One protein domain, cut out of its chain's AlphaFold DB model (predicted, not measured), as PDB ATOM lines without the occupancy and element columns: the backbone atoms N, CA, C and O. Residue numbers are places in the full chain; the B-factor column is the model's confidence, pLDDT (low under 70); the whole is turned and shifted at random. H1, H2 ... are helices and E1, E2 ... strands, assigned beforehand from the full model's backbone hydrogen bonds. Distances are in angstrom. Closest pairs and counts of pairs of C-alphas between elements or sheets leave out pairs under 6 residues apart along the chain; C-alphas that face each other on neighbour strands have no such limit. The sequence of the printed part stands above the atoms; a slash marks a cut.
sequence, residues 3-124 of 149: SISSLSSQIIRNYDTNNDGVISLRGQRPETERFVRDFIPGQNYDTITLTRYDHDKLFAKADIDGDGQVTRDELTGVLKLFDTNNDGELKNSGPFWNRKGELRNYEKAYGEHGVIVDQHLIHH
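Overview. This is residues 3 to 124 of the 149 residues of the protein "EF-hand domain-containing protein" of bacterium (Candidatus Blackallbacteria) CG17_big_fil_post_rev_8_21_14_2_50_48_46 (UniProt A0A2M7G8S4). A small head of four short helices and loops has a long, twisted ribbon of three strands running away from one side as an arm. In the head H3 packs on H1 and H2, with H4 near H2 and H3; both faces of the ribbon are largely bare. The printed part has 122 residues, in the order H1 E1 E2 H2 H3 H4 E3; the sheet, E1 - E2 - E3, is antiparallel, and the class is mixed, helices and strands. The whole is loose, with a radius of gyration of the C-alphas of 17.5 A, and flat, spanning 51 by 44 by 19 A.

Along the chain. H1, residues 4 to 15, begins at C-alpha 4 (-21.392, -27.524, -43.695) and is 16.6 A long. E1, residues 31 to 38, is 21.9 A long, and E2, residues 45 to 54, 28.8 A. H2 is residues 56 to 62, H3 72 to 80 and H4 102 to 110. E3, residues 113 to 123, is 29.2 A long, bends by 54 degrees at residue 117 and ends at C-alpha 123 (-43.800, 8.166, -39.086).

Arrangement. H1 touches H3 at a steep tilt of 53 degrees, opposite ways, the closest C-alphas being Ser 8 and Thr 76, 6.1 A. H2 touches H3, about perpendicular at 82 degrees; C-alphas 62 and 75 are closest, 5.2 A. H4 is close but not clearly touching H2, with C-alphas 58 and 110 closest at 5.2 A. H1 only grazes the sheet, with residues 14 to 15. E1 and E2 form a hairpin; N 34 and O 51 are 2.9 A apart, within hydrogen-bond range, as are N 48 and O 120 of E2 and E3, 2.8 A. In H1, H2, H3 and H4 every O i to N i+4 pair is within range.

Size, cuts and confidence. The C-alphas of Gly 42 and Asp 65 are farthest apart, 53.7 A. The printed part has no cut. The links H1 to E1 and H3 to H4 are long. Confidence is under 70 at residues 28 to 29, 95, 97 to 99 and 124.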
ATOM      1  N   SER A   3     -21.600 -24.901 -47.751       94.12
ATOM      2  CA  SER A   3     -20.685 -25.828 -47.073       94.12
ATOM      3  C   SER A   3     -21.075 -25.979 -45.603       94.12
ATOM      4  O   SER A   3     -21.299 -24.973 -44.923       94.12
ATOM      5  N   ILE A   4     -21.079 -27.213 -45.098       93.25
ATOM      6  CA  ILE A   4     -21.392 -27.524 -43.695       93.25
ATOM      7  C   ILE A   4     -20.483 -26.748 -42.741       93.25
ATOM      8  O   ILE A   4     -20.946 -26.200 -41.748       93.25
ATOM      9  N   SER A   5     -19.195 -26.654 -43.071       92.62
ATOM     10  CA  SER A   5     -18.201 -25.946 -42.259       92.62
ATOM     11  C   SER A   5     -18.463 -24.436 -42.188       92.62
ATOM     12  O   SER A   5     -18.246 -23.802 -41.152       92.62
ATOM     13  N   SER A   6     -18.947 -23.854 -43.291       93.00
ATOM     14  CA  SER A   6     -19.322 -22.437 -43.353       93.00
ATOM     15  C   SER A   6     -20.605 -22.178 -42.566       93.00
ATOM     16  O   SER A   6     -20.669 -21.229 -41.788       93.00
ATOM     17  N   LEU A   7     -21.593 -23.067 -42.714       90.94
ATOM     18  CA  LEU A   7     -22.857 -22.996 -41.990       90.94
ATOM     19  C   LEU A   7     -22.647 -23.140 -40.479       90.94
ATOM     20  O   LEU A   7     -23.140 -22.305 -39.729       90.94
ATOM     21  N   SER A   8     -21.864 -24.125 -40.027       92.62
ATOM     22  CA  SER A   8     -21.576 -24.303 -38.598       92.62
ATOM     23  C   SER A   8     -20.857 -23.090 -38.010       92.62
ATOM     24  O   SER A   8     -21.255 -22.585 -36.966       92.62
ATOM     25  N   SER A   9     -19.869 -22.545 -38.724       92.69
ATOM     26  CA  SER A   9     -19.169 -21.324 -38.302       92.69
ATOM     27  C   SER A   9     -20.072 -20.089 -38.295       92.69
ATOM     28  O   SER A   9     -19.859 -19.168 -37.515       92.69
ATOM     29  N   GLN A  10     -21.046 -20.004 -39.203       91.06
ATOM     30  CA  GLN A  10     -22.026 -18.919 -39.214       91.06
ATOM     31  C   GLN A  10     -22.987 -19.027 -38.030       91.06
ATOM     32  O   GLN A  10     -23.234 -18.020 -37.380       91.06
ATOM     33  N   ILE A  11     -23.485 -20.229 -37.735       90.38
ATOM     34  CA  ILE A  11     -24.356 -20.469 -36.583       90.38
ATOM     35  C   ILE A  11     -23.602 -20.133 -35.295       90.38
ATOM     36  O   ILE A  11     -24.084 -19.308 -34.534       90.38
ATOM     37  N   ILE A  12     -22.386 -20.650 -35.089       90.75
ATOM     38  CA  ILE A  12     -21.591 -20.302 -33.899       90.75
ATOM     39  C   ILE A  12     -21.428 -18.791 -33.789       90.75
ATOM     40  O   ILE A  12     -21.831 -18.228 -32.790       90.75
ATOM     41  N   ARG A  13     -20.978 -18.095 -34.839       90.19
ATOM     42  CA  ARG A  13     -20.808 -16.630 -34.790       90.19
ATOM     43  C   ARG A  13     -22.073 -15.842 -34.442       90.19
ATOM     44  O   ARG A  13     -21.956 -14.729 -33.946       90.19
ATOM     45  N   ASN A  14     -23.255 -16.366 -34.751       87.69
ATOM     46  CA  ASN A  14     -24.513 -15.680 -34.463       87.69
ATOM     47  C   ASN A  14     -24.977 -15.860 -33.008       87.69
ATOM     48  O   ASN A  14     -25.750 -15.032 -32.529       87.69
ATOM     49  N   TYR A  15     -24.540 -16.934 -32.343       88.00
ATOM     50  CA  TYR A  15     -25.040 -17.365 -31.031       88.00
ATOM     51  C   TYR A  15     -23.948 -17.439 -29.943       88.00
ATOM     52  O   TYR A  15     -24.264 -17.460 -28.755       88.00
ATOM     53  N   ASP A  16     -22.674 -17.442 -30.327       89.44
ATOM     54  CA  ASP A  16     -21.502 -17.322 -29.458       89.44
ATOM     55  C   ASP A  16     -21.357 -15.862 -29.006       89.44
ATOM     56  O   ASP A  16     -20.848 -14.993 -29.716       89.44
ATOM     57  N   THR A  17     -21.887 -15.578 -27.819       84.25
ATOM     58  CA  THR A  17     -21.959 -14.217 -27.271       84.25
ATOM     59  C   THR A  17     -20.634 -13.741 -26.679       84.25
ATOM     60  O   THR A  17     -20.341 -12.544 -26.708       84.25
ATOM     61  N   ASN A  18     -19.825 -14.657 -26.148       84.56
ATOM     62  CA  ASN A  18     -18.538 -14.376 -25.513       84.56
ATOM     63  C   ASN A  18     -17.336 -14.610 -26.446       84.56
ATOM     64  O   ASN A  18     -16.210 -14.302 -26.052       84.56
ATOM     65  N   ASN A  19     -17.575 -15.029 -27.691       88.75
ATOM     66  CA  ASN A  19     -16.581 -15.301 -28.730       88.75
ATOM     67  C   ASN A  19     -15.536 -16.349 -28.313       88.75
ATOM     68  O   ASN A  19     -14.351 -16.206 -28.629       88.75
ATOM     69  N   ASP A  20     -15.954 -17.377 -27.576       89.81
ATOM     70  CA  ASP A  20     -15.075 -18.470 -27.145       89.81
ATOM     71  C   ASP A  20     -15.064 -19.663 -28.118       89.81
ATOM     72  O   ASP A  20     -14.275 -20.599 -27.958       89.81
ATOM     73  N   GLY A  21     -15.870 -19.595 -29.177       88.31
ATOM     74  CA  GLY A  21     -15.985 -20.609 -30.213       88.31
ATOM     75  C   GLY A  21     -16.993 -21.714 -29.902       88.31
ATOM     76  O   GLY A  21     -17.094 -22.651 -30.704       88.31
ATOM     77  N   VAL A  22     -17.737 -21.624 -28.794       90.81
ATOM     78  CA  VAL A  22     -18.805 -22.563 -28.435       90.81
ATOM     79  C   VAL A  22     -20.120 -21.833 -28.177       90.81
ATOM     80  O   VAL A  22     -20.168 -20.656 -27.838       90.81
ATOM     81  N   ILE A  23     -21.236 -22.535 -28.358       89.62
ATOM     82  CA  ILE A  23     -22.554 -21.983 -28.036       89.62
ATOM     83  C   ILE A  23     -22.939 -22.494 -26.657       89.62
ATOM     84  O   ILE A  23     -23.226 -23.675 -26.484       89.62
ATOM     85  N   SER A  24     -22.959 -21.607 -25.671       89.06
ATOM     86  CA  SER A  24     -23.429 -21.946 -24.330       89.06
ATOM     87  C   SER A  24     -24.955 -22.083 -24.310       89.06
ATOM     88  O   SER A  24     -25.667 -21.133 -24.622       89.06
ATOM     89  N   LEU A  25     -25.465 -23.247 -23.899       85.44
ATOM     90  CA  LEU A  25     -26.903 -23.504 -23.709       85.44
ATOM     91  C   LEU A  25     -27.361 -23.269 -22.262       85.44
ATOM     92  O   LEU A  25     -28.555 -23.298 -21.958       85.44
ATOM     93  N   ARG A  26     -26.413 -23.075 -21.341       78.38
ATOM     94  CA  ARG A  26     -26.686 -22.864 -19.917       78.38
ATOM     95  C   ARG A  26     -27.034 -21.402 -19.633       78.38
ATOM     96  O   ARG A  26     -26.290 -20.487 -19.970       78.38
ATOM     97  N   GLY A  27     -28.120 -21.195 -18.890       71.19
ATOM     98  CA  GLY A  27     -28.529 -19.877 -18.406       71.19
ATOM     99  C   GLY A  27     -29.458 -19.160 -19.381       71.19
ATOM    100  O   GLY A  27     -30.670 -19.354 -19.307       71.19
ATOM    101  N   GLN A  28     -28.904 -18.303 -20.243       62.12
ATOM    102  CA  GLN A  28     -29.690 -17.609 -21.268       62.12
ATOM    103  C   GLN A  28     -29.936 -18.540 -22.454       62.12
ATOM    104  O   GLN A  28     -29.069 -19.332 -22.818       62.12
ATOM    105  N   ARG A  29     -31.130 -18.453 -23.048       66.56
ATOM    106  CA  ARG A  29     -31.404 -19.156 -24.301       66.56
ATOM    107  C   ARG A  29     -30.439 -18.628 -25.366       66.56
ATOM    108  O   ARG A  29     -30.260 -17.411 -25.421       66.56
ATOM    109  N   PRO A  30     -29.832 -19.491 -26.195       70.31
ATOM    110  CA  PRO A  30     -29.062 -19.046 -27.346       70.31
ATOM    111  C   PRO A  30     -30.044 -18.460 -28.363       70.31
ATOM    112  O   PRO A  30     -30.567 -19.151 -29.234       70.31
ATOM    113  N   GLU A  31     -30.328 -17.175 -28.207       73.00
ATOM    114  CA  GLU A  31     -31.228 -16.405 -29.048       73.00
ATOM    115  C   GLU A  31     -30.465 -15.247 -29.683       73.00
ATOM    116  O   GLU A  31     -29.582 -14.645 -29.070       73.00
ATOM    117  N   THR A  32     -30.795 -14.940 -30.934       76.25
ATOM    118  CA  THR A  32     -30.240 -13.786 -31.640       76.25
ATOM    119  C   THR A  32     -31.371 -12.845 -32.025       76.25
ATOM    120  O   THR A  32     -32.433 -13.267 -32.487       76.25
ATOM    121  N   GLU A  33     -31.182 -11.552 -31.794       78.44
ATOM    122  CA  GLU A  33     -32.181 -10.531 -32.088       78.44
ATOM    123  C   GLU A  33     -31.798  -9.780 -33.362       78.44
ATOM    124  O   GLU A  33     -30.672  -9.306 -33.522       78.44
ATOM    125  N   ARG A  34     -32.751  -9.652 -34.289       79.38
ATOM    126  CA  ARG A  34     -32.556  -8.920 -35.539       79.38
ATOM    127  C   ARG A  34     -33.642  -7.878 -35.720       79.38
ATOM    128  O   ARG A  34     -34.834  -8.179 -35.694       79.38
ATOM    129  N   PHE A  35     -33.207  -6.657 -35.998       77.00
ATOM    130  CA  PHE A  35     -34.087  -5.578 -36.415       77.00
ATOM    131  C   PHE A  35     -34.266  -5.622 -37.931       77.00
ATOM    132  O   PHE A  35     -33.292  -5.570 -38.687       77.00
ATOM    133  N   VAL A  36     -35.516  -5.695 -38.373       81.00
ATOM    134  CA  VAL A  36     -35.896  -5.539 -39.775       81.00
ATOM    135  C   VAL A  36     -36.619  -4.209 -39.905       81.00
ATOM    136  O   VAL A  36     -37.604  -3.965 -39.215       81.00
ATOM    137  N   ARG A  37     -36.110  -3.324 -40.766       81.38
ATOM    138  CA  ARG A  37     -36.809  -2.095 -41.146       81.38
ATOM    139  C   ARG A  37     -37.465  -2.317 -42.497       81.38
ATOM    140  O   ARG A  37     -36.770  -2.420 -43.507       81.38
ATOM    141  N   ASP A  38     -38.784  -2.341 -42.503       80.25
ATOM    142  CA  ASP A  38     -39.586  -2.428 -43.712       80.25
ATOM    143  C   ASP A  38     -39.881  -1.018 -44.224       80.25
ATOM    144  O   ASP A  38     -40.627  -0.247 -43.613       80.25
ATOM    145  N   PHE A  39     -39.263  -0.683 -45.358       77.62
ATOM    146  CA  PHE A  39     -39.562   0.527 -46.115       77.62
ATOM    147  C   PHE A  39     -40.647   0.214 -47.146       77.62
ATOM    148  O   PHE A  39     -40.391  -0.476 -48.137       77.62
ATOM    149  N   ILE A  40     -41.858   0.720 -46.919       76.06
ATOM    150  CA  ILE A  40     -42.982   0.543 -47.841       76.06
ATOM    151  C   ILE A  40     -43.131   1.831 -48.666       76.06
ATOM    152  O   ILE A  40     -43.596   2.844 -48.136       76.06
ATOM    153  N   PRO A  41     -42.755   1.833 -49.959       74.06
ATOM    154  CA  PRO A  41     -42.863   3.028 -50.785       74.06
ATOM    155  C   PRO A  41     -44.324   3.487 -50.891       74.06
ATOM    156  O   PRO A  41     -45.216   2.699 -51.200       74.06
ATOM    157  N   GLY A  42     -44.563   4.776 -50.638       73.06
ATOM    158  CA  GLY A  42     -45.898   5.387 -50.666       73.06
ATOM    159  C   GLY A  42     -46.650   5.383 -49.330       73.06
ATOM    160  O   GLY A  42     -47.744   5.940 -49.270       73.06
ATOM    161  N   GLN A  43     -46.086   4.805 -48.265       77.50
ATOM    162  CA  GLN A  43     -46.582   4.980 -46.896       77.50
ATOM    163  C   GLN A  43     -45.865   6.150 -46.205       77.50
ATOM    164  O   GLN A  43     -44.712   6.443 -46.506       77.50
ATOM    165  N   ASN A  44     -46.545   6.800 -45.254       80.69
ATOM    166  CA  ASN A  44     -45.971   7.867 -44.415       80.69
ATOM    167  C   ASN A  44     -45.299   7.325 -43.144       80.69
ATOM    168  O   ASN A  44     -45.075   8.074 -42.193       80.69
ATOM    169  N   TYR A  45     -45.038   6.024 -43.079       79.00
ATOM    170  CA  TYR A  45     -44.389   5.393 -41.945       79.00
ATOM    171  C   TYR A  45     -43.514   4.232 -42.410       79.00
ATOM    172  O   TYR A  45     -43.842   3.536 -43.370       79.00
ATOM    173  N   ASP A  46     -42.429   4.005 -41.681       83.12
ATOM    174  CA  ASP A  46     -41.663   2.768 -41.726       83.12
ATOM    175  C   ASP A  46     -42.092   1.863 -40.582       83.12
ATOM    176  O   ASP A  46     -42.495   2.334 -39.519       83.12
ATOM    177  N   THR A  47     -41.955   0.559 -40.778       82.50
ATOM    178  CA  THR A  47     -42.155  -0.413 -39.703       82.50
ATOM    179  C   THR A  47     -40.800  -0.974 -39.299       82.50
ATOM    180  O   THR A  47     -40.061  -1.475 -40.142       82.50
ATOM    181  N   ILE A  48     -40.451  -0.875 -38.020       83.38
ATOM    182  CA  ILE A  48     -39.332  -1.603 -37.430       83.38
ATOM    183  C   ILE A  48     -39.902  -2.816 -36.711       83.38
ATOM    184  O   ILE A  48     -40.673  -2.665 -35.771       83.38
ATOM    185  N   THR A  49     -39.503  -4.004 -37.141       84.62
ATOM    186  CA  THR A  49     -39.877  -5.273 -36.520       84.62
ATOM    187  C   THR A  49     -38.648  -5.857 -35.830       84.62
ATOM    188  O   THR A  49     -37.625  -6.097 -36.478       84.62
ATOM    189  N   LEU A  50     -38.730  -6.074 -34.518       83.38
ATOM    190  CA  LEU A  50     -37.752  -6.843 -33.756       83.38
ATOM    191  C   LEU A  50     -38.164  -8.310 -33.809       83.38
ATOM    192  O   LEU A  50     -39.168  -8.703 -33.212       83.38
ATOM    193  N   THR A  51     -37.378  -9.117 -34.513       81.69
ATOM    194  CA  THR A  51     -37.572 -10.566 -34.574       81.69
ATOM    195  C   THR A  51     -36.456 -11.243 -33.806       81.69
ATOM    196  O   THR A  51     -35.273 -11.007 -34.056       81.69
ATOM    197  N   ARG A  52     -36.841 -12.103 -32.875       80.69
ATOM    198  CA  ARG A  52     -35.941 -12.980 -32.141       80.69
ATOM    199  C   ARG A  52     -35.895 -14.325 -32.828       80.69
ATOM    200  O   ARG A  52     -36.944 -14.877 -33.142       80.69
ATOM    201  N   TYR A  53     -34.697 -14.828 -33.046       83.56
ATOM    202  CA  TYR A  53     -34.444 -16.091 -33.706       83.56
ATOM    203  C   TYR A  53     -33.817 -17.091 -32.736       83.56
ATOM    204  O   TYR A  53     -32.937 -16.725 -31.953       83.56
ATOM    205  N   ASP A  54     -34.269 -18.341 -32.804       83.50
ATOM    206  CA  ASP A  54     -33.714 -19.463 -32.053       83.50
ATOM    207  C   ASP A  54     -33.457 -20.685 -32.947       83.50
ATOM    208  O   ASP A  54     -34.072 -20.878 -34.003       83.50
ATOM    209  N   HIS A  55     -32.533 -21.524 -32.487       86.69
ATOM    210  CA  HIS A  55     -32.226 -22.834 -33.056       86.69
ATOM    211  C   HIS A  55     -32.342 -23.926 -31.975       86.69
ATOM    212  O   HIS A  55     -31.576 -24.891 -31.977       86.69
ATOM    213  N   ASP A  56     -33.314 -23.817 -31.058       84.00
ATOM    214  CA  ASP A  56     -33.420 -24.674 -29.861       84.00
ATOM    215  C   ASP A  56     -33.353 -26.174 -30.207       84.00
ATOM    216  O   ASP A  56     -32.639 -26.952 -29.574       84.00
ATOM    217  N   LYS A  57     -34.055 -26.593 -31.270       88.38
ATOM    218  CA  LYS A  57     -34.068 -27.995 -31.727       88.38
ATOM    219  C   LYS A  57     -32.718 -28.468 -32.253       88.38
ATOM    220  O   LYS A  57     -32.397 -29.646 -32.107       88.38
ATOM    221  N   LEU A  58     -31.979 -27.588 -32.926       89.75
ATOM    222  CA  LEU A  58     -30.662 -27.910 -33.464       89.75
ATOM    223  C   LEU A  58     -29.676 -28.091 -32.320       89.75
ATOM    224  O   LEU A  58     -28.979 -29.097 -32.279       89.75
ATOM    225  N   PHE A  59     -29.656 -27.146 -31.383       90.00
ATOM    226  CA  PHE A  59     -28.732 -27.165 -30.257       90.00
ATOM    227  C   PHE A  59     -28.995 -28.335 -29.319       90.00
ATOM    228  O   PHE A  59     -28.066 -29.068 -29.005       90.00
ATOM    229  N   ALA A  60     -30.260 -28.606 -28.997       88.44
ATOM    230  CA  ALA A  60     -30.636 -29.781 -28.213       88.44
ATOM    231  C   ALA A  60     -30.262 -31.109 -28.896       88.44
ATOM    232  O   ALA A  60     -30.151 -32.136 -28.235       88.44
ATOM    233  N   LYS A  61     -30.118 -31.117 -30.228       91.19
ATOM    234  CA  LYS A  61     -29.658 -32.294 -30.971       91.19
ATOM    235  C   LYS A  61     -28.134 -32.361 -31.094       91.19
ATOM    236  O   LYS A  61     -27.611 -33.462 -31.253       91.19
ATOM    237  N   ALA A  62     -27.472 -31.209 -31.105       92.31
ATOM    238  CA  ALA A  62     -26.034 -31.078 -31.281       92.31
ATOM    239  C   ALA A  62     -25.257 -31.320 -29.990       92.31
ATOM    240  O   ALA A  62     -24.207 -31.933 -30.083       92.31
ATOM    241  N   ASP A  63     -25.790 -30.920 -28.835       92.06
ATOM    242  CA  ASP A  63     -25.252 -31.235 -27.503       92.06
ATOM    243  C   ASP A  63     -25.349 -32.754 -27.251       92.06
ATOM    244  O   ASP A  63     -26.342 -33.272 -26.732       92.06
ATOM    245  N   ILE A  64     -24.371 -33.499 -27.771       89.56
ATOM    246  CA  ILE A  64     -24.371 -34.967 -27.786       89.56
ATOM    247  C   ILE A  64     -23.893 -35.491 -26.438       89.56
ATOM    248  O   ILE A  64     -24.372 -36.537 -25.986       89.56
ATOM    249  N   ASP A  65     -22.937 -34.798 -25.824       88.94
ATOM    250  CA  ASP A  65     -22.378 -35.179 -24.532       88.94
ATOM    251  C   ASP A  65     -23.191 -34.645 -23.336       88.94
ATOM    252  O   ASP A  65     -23.049 -35.167 -22.224       88.94
ATOM    253  N   GLY A  66     -24.121 -33.713 -23.569       88.69
ATOM    254  CA  GLY A  66     -25.022 -33.175 -22.556       88.69
ATOM    255  C   GLY A  66     -24.329 -32.198 -21.611       88.69
ATOM    256  O   GLY A  66     -24.807 -31.984 -20.489       88.69
ATOM    257  N   ASP A  67     -23.181 -31.644 -22.005       89.31
ATOM    258  CA  ASP A  67     -22.444 -30.689 -21.191       89.31
ATOM    259  C   ASP A  67     -23.104 -29.295 -21.198       89.31
ATOM    260  O   ASP A  67     -22.810 -28.460 -20.333       89.31
ATOM    261  N   GLY A  68     -24.095 -29.070 -22.065       88.06
ATOM    262  CA  GLY A  68     -24.813 -27.805 -22.183       88.06
ATOM    263  C   GLY A  68     -24.021 -26.735 -22.933       88.06
ATOM    264  O   GLY A  68     -24.299 -25.543 -22.764       88.06
ATOM    265  N   GLN A  69     -23.038 -27.141 -23.724       91.19
ATOM    266  CA  GLN A  69     -22.336 -26.350 -24.717       91.19
ATOM    267  C   GLN A  69     -22.478 -27.060 -26.064       91.19
ATOM    268  O   GLN A  69     -22.653 -28.266 -26.143       91.19
ATOM    269  N   VAL A  70     -22.449 -26.301 -27.153       92.69
ATOM    270  CA  VAL A  70     -22.417 -26.878 -28.498       92.69
ATOM    271  C   VAL A  70     -21.135 -26.443 -29.164       92.69
ATOM    272  O   VAL A  70     -20.934 -25.264 -29.478       92.69
ATOM    273  N   THR A  71     -20.269 -27.418 -29.396       93.56
ATOM    274  CA  THR A  71     -19.016 -27.220 -30.113       93.56
ATOM    275  C   THR A  71     -19.227 -27.262 -31.628       93.56
ATOM    276  O   THR A  71     -20.239 -27.729 -32.163       93.56
ATOM    277  N   ARG A  72     -18.225 -26.788 -32.376       93.00
ATOM    278  CA  ARG A  72     -18.245 -26.856 -33.844       93.00
ATOM    279  C   ARG A  72     -18.309 -28.280 -34.376       93.00
ATOM    280  O   ARG A  72     -18.962 -28.502 -35.399       93.00
ATOM    281  N   ASP A  73     -17.621 -29.212 -33.731       92.94
ATOM    282  CA  ASP A  73     -17.564 -30.602 -34.177       92.94
ATOM    283  C   ASP A  73     -18.910 -31.297 -33.982       92.94
ATOM    284  O   ASP A  73     -19.400 -31.959 -34.898       92.94
ATOM    285  N   GLU A  74     -19.562 -31.044 -32.853       93.50
ATOM    286  CA  GLU A  74     -20.919 -31.498 -32.559       93.50
ATOM    287  C   GLU A  74     -21.950 -30.956 -33.549       93.50
ATOM    288  O   GLU A  74     -22.696 -31.718 -34.175       93.50
ATOM    289  N   LEU A  75     -21.930 -29.642 -33.784       92.56
ATOM    290  CA  LEU A  75     -22.822 -29.004 -34.745       92.56
ATOM    291  C   LEU A  75     -22.596 -29.543 -36.165       92.56
ATOM    292  O   LEU A  75     -23.541 -29.851 -36.895       92.56
ATOM    293  N   THR A  76     -21.331 -29.705 -36.555       93.31
ATOM    294  CA  THR A  76     -20.945 -30.302 -37.841       93.31
ATOM    295  C   THR A  76     -21.427 -31.750 -37.944       93.31
ATOM    296  O   THR A  76     -21.880 -32.162 -39.012       93.31
ATOM    297  N   GLY A  77     -21.373 -32.514 -36.852       92.50
ATOM    298  CA  GLY A  77     -21.889 -33.877 -36.771       92.50
ATOM    299  C   GLY A  77     -23.380 -33.955 -37.089       92.50
ATOM    300  O   GLY A  77     -23.787 -34.784 -37.900       92.50
ATOM    301  N   VAL A  78     -24.186 -33.043 -36.538       92.25
ATOM    302  CA  VAL A  78     -25.626 -32.981 -36.839       92.25
ATOM    303  C   VAL A  78     -25.887 -32.573 -38.286       92.25
ATOM    304  O   VAL A  78     -26.725 -33.181 -38.950       92.25
ATOM    305  N   LEU A  79     -25.163 -31.580 -38.810       91.56
ATOM    306  CA  LEU A  79     -25.328 -31.128 -40.196       91.56
ATOM    307  C   LEU A  79     -24.969 -32.224 -41.212       91.56
ATOM    308  O   LEU A  79     -25.659 -32.374 -42.220       91.56
ATOM    309  N   LYS A  80     -23.952 -33.042 -40.918       93.00
ATOM    310  CA  LYS A  80     -23.575 -34.207 -41.735       93.00
ATOM    311  C   LYS A  80     -24.676 -35.262 -41.844       93.00
ATOM    312  O   LYS A  80     -24.689 -36.002 -42.816       93.00
ATOM    313  N   LEU A  81     -25.639 -35.312 -40.918       91.31
ATOM    314  CA  LEU A  81     -26.791 -36.218 -41.043       91.31
ATOM    315  C   LEU A  81     -27.680 -35.883 -42.253       91.31
ATOM    316  O   LEU A  81     -28.449 -36.734 -42.700       91.31
ATOM    317  N   PHE A  82     -27.602 -34.652 -42.764       89.88
ATOM    318  CA  PHE A  82     -28.358 -34.201 -43.933       89.88
ATOM    319  C   PHE A  82     -27.565 -34.286 -45.234       89.88
ATOM    320  O   PHE A  82     -28.181 -34.349 -46.297       89.88
ATOM    321  N   ASP A  83     -26.237 -34.315 -45.149       91.38
ATOM    322  CA  ASP A  83     -25.312 -34.501 -46.266       91.38
ATOM    323  C   ASP A  83     -25.361 -35.959 -46.736       91.38
ATOM    324  O   ASP A  83     -24.662 -36.846 -46.248       91.38
ATOM    325  N   THR A  84     -26.285 -36.239 -47.652       88.00
ATOM    326  CA  THR A  84     -26.623 -37.611 -48.039       88.00
ATOM    327  C   THR A  84     -25.553 -38.201 -48.951       88.00
ATOM    328  O   THR A  84     -25.361 -39.418 -48.988       88.00
ATOM    329  N   ASN A  85     -24.870 -37.351 -49.717       89.06
ATOM    330  CA  ASN A  85     -23.792 -37.743 -50.615       89.06
ATOM    331  C   ASN A  85     -22.389 -37.568 -50.004       89.06
ATOM    332  O   ASN A  85     -21.422 -37.938 -50.669       89.06
ATOM    333  N   ASN A  86     -22.284 -37.111 -48.751       91.25
ATOM    334  CA  ASN A  86     -21.039 -36.905 -48.004       91.25
ATOM    335  C   ASN A  86     -20.032 -36.010 -48.743       91.25
ATOM    336  O   ASN A  86     -18.824 -36.255 -48.688       91.25
ATOM    337  N   ASP A  87     -20.518 -35.001 -49.469       91.69
ATOM    338  CA  ASP A  87     -19.655 -34.067 -50.199       91.69
ATOM    339  C   ASP A  87     -19.254 -32.835 -49.367       91.69
ATOM    340  O   ASP A  87     -18.466 -32.003 -49.822       91.69
ATOM    341  N   GLY A  88     -19.730 -32.746 -48.121       91.75
ATOM    342  CA  GLY A  88     -19.463 -31.642 -47.209       91.75
ATOM    343  C   GLY A  88     -20.321 -30.404 -47.480       91.75
ATOM    344  O   GLY A  88     -20.076 -29.347 -46.877       91.75
ATOM    345  N   GLU A  89     -21.314 -30.503 -48.362       92.75
ATOM    346  CA  GLU A  89     -22.195 -29.414 -48.756       92.75
ATOM    347  C   GLU A  89     -23.673 -29.776 -48.591       92.75
ATOM    348  O   GLU A  89     -24.110 -30.900 -48.786       92.75
ATOM    349  N   LEU A  90     -24.490 -28.774 -48.266       89.81
ATOM    350  CA  LEU A  90     -25.943 -28.892 -48.266       89.81
ATOM    351  C   LEU A  90     -26.501 -28.187 -49.502       89.81
ATOM    352  O   LEU A  90     -26.381 -26.964 -49.682       89.81
ATOM    353  N   LYS A  91     -27.134 -28.957 -50.390       89.00
ATOM    354  CA  LYS A  91     -27.747 -28.424 -51.616       89.00
ATOM    355  C   LYS A  91     -29.202 -28.026 -51.386       89.00
ATOM    356  O   LYS A  91     -29.962 -28.738 -50.744       89.00
ATOM    357  N   ASN A  92     -29.621 -26.889 -51.945       84.19
ATOM    358  CA  ASN A  92     -31.025 -26.441 -51.903       84.19
ATOM    359  C   ASN A  92     -31.922 -27.307 -52.814       84.19
ATOM    360  O   ASN A  92     -33.068 -27.613 -52.481       84.19
ATOM    361  N   SER A  93     -31.364 -27.783 -53.928       78.12
ATOM    362  CA  SER A  93     -32.051 -28.621 -54.913       78.12
ATOM    363  C   SER A  93     -31.492 -30.039 -54.892       78.12
ATOM    364  O   SER A  93     -30.278 -30.221 -54.817       78.12
ATOM    365  N   GLY A  94     -32.371 -31.042 -54.958       71.50
ATOM    366  CA  GLY A  94     -31.952 -32.429 -55.124       71.50
ATOM    367  C   GLY A  94     -31.459 -32.718 -56.551       71.50
ATOM    368  O   GLY A  94     -31.652 -31.899 -57.450       71.50
ATOM    369  N   PRO A  95     -30.861 -33.899 -56.792       68.38
ATOM    370  CA  PRO A  95     -30.311 -34.284 -58.099       68.38
ATOM    371  C   PRO A  95     -31.362 -34.432 -59.219       68.38
ATOM    372  O   PRO A  95     -30.998 -34.597 -60.378       68.38
ATOM    373  N   PHE A  96     -32.656 -34.358 -58.892       70.00
ATOM    374  CA  PHE A  96     -33.773 -34.439 -59.833       70.00
ATOM    375  C   PHE A  96     -34.842 -33.398 -59.479       70.00
ATOM    376  O   PHE A  96     -34.994 -33.036 -58.309       70.00
ATOM    377  N   TRP A  97     -35.627 -32.962 -60.471       69.81
ATOM    378  CA  TRP A  97     -36.644 -31.902 -60.338       69.81
ATOM    379  C   TRP A  97     -37.744 -32.195 -59.299       69.81
ATOM    380  O   TRP A  97     -38.469 -31.287 -58.902       69.81
ATOM    381  N   ASN A  98     -37.880 -33.445 -58.849       67.62
ATOM    382  CA  ASN A  98     -38.888 -33.898 -57.889       67.62
ATOM    383  C   ASN A  98     -38.353 -34.138 -56.461       67.62
ATOM    384  O   ASN A  98     -39.127 -34.546 -55.593       67.62
ATOM    385  N   ARG A  99     -37.062 -33.889 -56.182       69.00
ATOM    386  CA  ARG A  99     -36.455 -34.145 -54.863       69.00
ATOM    387  C   ARG A  99     -36.055 -32.840 -54.170       69.00
ATOM    388  O   ARG A  99     -35.333 -32.018 -54.730       69.00
ATOM    389  N   LYS A 100     -36.502 -32.661 -52.921       76.56
ATOM    390  CA  LYS A 100     -36.044 -31.559 -52.059       76.56
ATOM    391  C   LYS A 100     -34.558 -31.752 -51.746       76.56
ATOM    392  O   LYS A 100     -34.144 -32.881 -51.481       76.56
ATOM    393  N   GLY A 101     -33.778 -30.675 -51.817       85.44
ATOM    394  CA  GLY A 101     -32.357 -30.718 -51.487       85.44
ATOM    395  C   GLY A 101     -32.104 -30.885 -49.989       85.44
ATOM    396  O   GLY A 101     -32.987 -30.660 -49.160       85.44
ATOM    397  N   GLU A 102     -30.883 -31.281 -49.656       88.81
ATOM    398  CA  GLU A 102     -30.393 -31.542 -48.299       88.81
ATOM    399  C   GLU A 102     -30.561 -30.328 -47.385       88.81
ATOM    400  O   GLU A 102     -31.069 -30.460 -46.273       88.81
ATOM    401  N   LEU A 103     -30.265 -29.129 -47.900       87.75
ATOM    402  CA  LEU A 103     -30.444 -27.875 -47.172       87.75
ATOM    403  C   LEU A 103     -31.912 -27.650 -46.794       87.75
ATOM    404  O   LEU A 103     -32.204 -27.290 -45.663       87.75
ATOM    405  N   ARG A 104     -32.854 -27.940 -47.700       87.50
ATOM    406  CA  ARG A 104     -34.291 -27.803 -47.411       87.50
ATOM    407  C   ARG A 104     -34.780 -28.812 -46.382       87.50
ATOM    408  O   ARG A 104     -35.739 -28.537 -45.662       87.50
ATOM    409  N   ASN A 105     -34.178 -29.997 -46.348       88.69
ATOM    410  CA  ASN A 105     -34.502 -31.004 -45.341       88.69
ATOM    411  C   ASN A 105     -33.986 -30.569 -43.966       88.69
ATOM    412  O   ASN A 105     -34.733 -30.675 -42.995       88.69
ATOM    413  N   TYR A 106     -32.769 -30.019 -43.913       90.12
ATOM    414  CA  TYR A 106     -32.213 -29.388 -42.719       90.12
ATOM    415  C   TYR A 106     -33.090 -28.223 -42.241       90.12
ATOM    416  O   TYR A 106     -33.585 -28.273 -41.123       90.12
ATOM    417  N   GLU A 107     -33.380 -27.235 -43.094       88.25
ATOM    418  CA  GLU A 107     -34.201 -26.062 -42.746       88.25
ATOM    419  C   GLU A 107     -35.594 -26.464 -42.245       88.25
ATOM    420  O   GLU A 107     -36.146 -25.859 -41.332       88.25
ATOM    421  N   LYS A 108     -36.176 -27.525 -42.806       89.19
ATOM    422  CA  LYS A 108     -37.467 -28.031 -42.336       89.19
ATOM    423  C   LYS A 108     -37.380 -28.662 -40.938       89.19
ATOM    424  O   LYS A 108     -38.355 -28.598 -40.192       89.19
ATOM    425  N   ALA A 109     -36.280 -29.341 -40.622       88.31
ATOM    426  CA  ALA A 109     -36.112 -30.066 -39.364       88.31
ATOM    427  C   ALA A 109     -35.596 -29.168 -38.228       88.31
ATOM    428  O   ALA A 109     -36.096 -29.242 -37.106       88.31
ATOM    429  N   TYR A 110     -34.615 -28.330 -38.547       89.44
ATOM    430  CA  TYR A 110     -33.788 -27.562 -37.619       89.44
ATOM    431  C   TYR A 110     -33.569 -26.116 -38.078       89.44
ATOM    432  O   TYR A 110     -32.650 -25.462 -37.597       89.44
ATOM    433  N   GLY A 111     -34.355 -25.625 -39.040       83.81
ATOM    434  CA  GLY A 111     -34.249 -24.241 -39.484       83.81
ATOM    435  C   GLY A 111     -34.522 -23.254 -38.359       83.81
ATOM    436  O   GLY A 111     -35.213 -23.561 -37.386       83.81
ATOM    437  N   GLU A 112     -33.974 -22.060 -38.538       83.38
ATOM    438  CA  GLU A 112     -34.102 -20.960 -37.597       83.38
ATOM    439  C   GLU A 112     -35.575 -20.577 -37.401       83.38
ATOM    440  O   GLU A 112     -36.311 -20.323 -38.364       83.38
ATOM    441  N   HIS A 113     -36.013 -20.537 -36.146       80.75
ATOM    442  CA  HIS A 113     -37.369 -20.165 -35.777       80.75
ATOM    443  C   HIS A 113     -37.378 -18.708 -35.307       80.75
ATOM    444  O   HIS A 113     -36.730 -18.363 -34.330       80.75
ATOM    445  N   GLY A 114     -38.091 -17.842 -36.034       81.12
ATOM    446  CA  GLY A 114     -38.225 -16.422 -35.708       81.12
ATOM    447  C   GLY A 114     -39.572 -16.093 -35.063       81.12
ATOM    448  O   GLY A 114     -40.615 -16.461 -35.607       81.12
ATOM    449  N   VAL A 115     -39.566 -15.359 -33.951       81.75
ATOM    450  CA  VAL A 115     -40.755 -14.803 -33.288       81.75
ATOM    451  C   VAL A 115     -40.653 -13.282 -33.273       81.75
ATOM    452  O   VAL A 115     -39.625 -12.726 -32.890       81.75
ATOM    453  N   ILE A 116     -41.722 -12.598 -33.689       81.69
ATOM    454  CA  ILE A 116     -41.809 -11.136 -33.583       81.69
ATOM    455  C   ILE A 116     -41.959 -10.784 -32.103       81.69
ATOM    456  O   ILE A 116     -42.931 -11.185 -31.465       81.69
ATOM    457  N   VAL A 117     -40.984 -10.055 -31.572       82.81
ATOM    458  CA  VAL A 117     -40.956  -9.587 -30.182       82.81
ATOM    459  C   VAL A 117     -41.614  -8.222 -30.069       82.81
ATOM    460  O   VAL A 117     -42.413  -8.000 -29.165       82.81
ATOM    461  N   ASP A 118     -41.290  -7.321 -30.992       83.19
ATOM    462  CA  ASP A 118     -41.805  -5.956 -30.995       83.19
ATOM    463  C   ASP A 118     -41.981  -5.443 -32.424       83.19
ATOM    464  O   ASP A 118     -41.276  -5.859 -33.348       83.19
ATOM    465  N   GLN A 119     -42.936  -4.537 -32.605       85.69
ATOM    466  CA  GLN A 119     -43.170  -3.864 -33.872       85.69
ATOM    467  C   GLN A 119     -43.472  -2.388 -33.614       85.69
ATOM    468  O   GLN A 119     -44.454  -2.045 -32.958       85.69
ATOM    469  N   HIS A 120     -42.648  -1.509 -34.176       83.69
ATOM    470  CA  HIS A 120     -42.750  -0.068 -33.998       83.69
ATOM    471  C   HIS A 120     -42.928   0.664 -35.330       83.69
ATOM    472  O   HIS A 120     -42.249   0.373 -36.312       83.69
ATOM    473  N   LEU A 121     -43.818   1.658 -35.360       83.88
ATOM    474  CA  LEU A 121     -44.109   2.473 -36.541       83.88
ATOM    475  C   LEU A 121     -43.396   3.826 -36.442       83.88
ATOM    476  O   LEU A 121     -43.708   4.637 -35.571       83.88
ATOM    477  N   ILE A 122     -42.479   4.102 -37.365       79.12
ATOM    478  CA  ILE A 122     -41.777   5.383 -37.461       79.12
ATOM    479  C   ILE A 122     -42.431   6.222 -38.545       79.12
ATOM    480  O   ILE A 122     -42.208   5.996 -39.730       79.12
ATOM    481  N   HIS A 123     -43.207   7.224 -38.144       76.12
ATOM    482  CA  HIS A 123     -43.800   8.166 -39.086       76.12
ATOM    483  C   HIS A 123     -42.718   9.041 -39.723       76.12
ATOM    484  O   HIS A 123     -41.853   9.589 -39.035       76.12
ATOM    485  N   HIS A 124     -42.775   9.195 -41.041       68.38
ATOM    486  CA  HIS A 124     -41.935  10.148 -41.748       68.38
ATOM    487  C   HIS A 124     -42.406  11.568 -41.420       68.38
ATOM    488  O   HIS A 124     -43.616  11.814 -41.350       68.38
TER     489      HIS A 124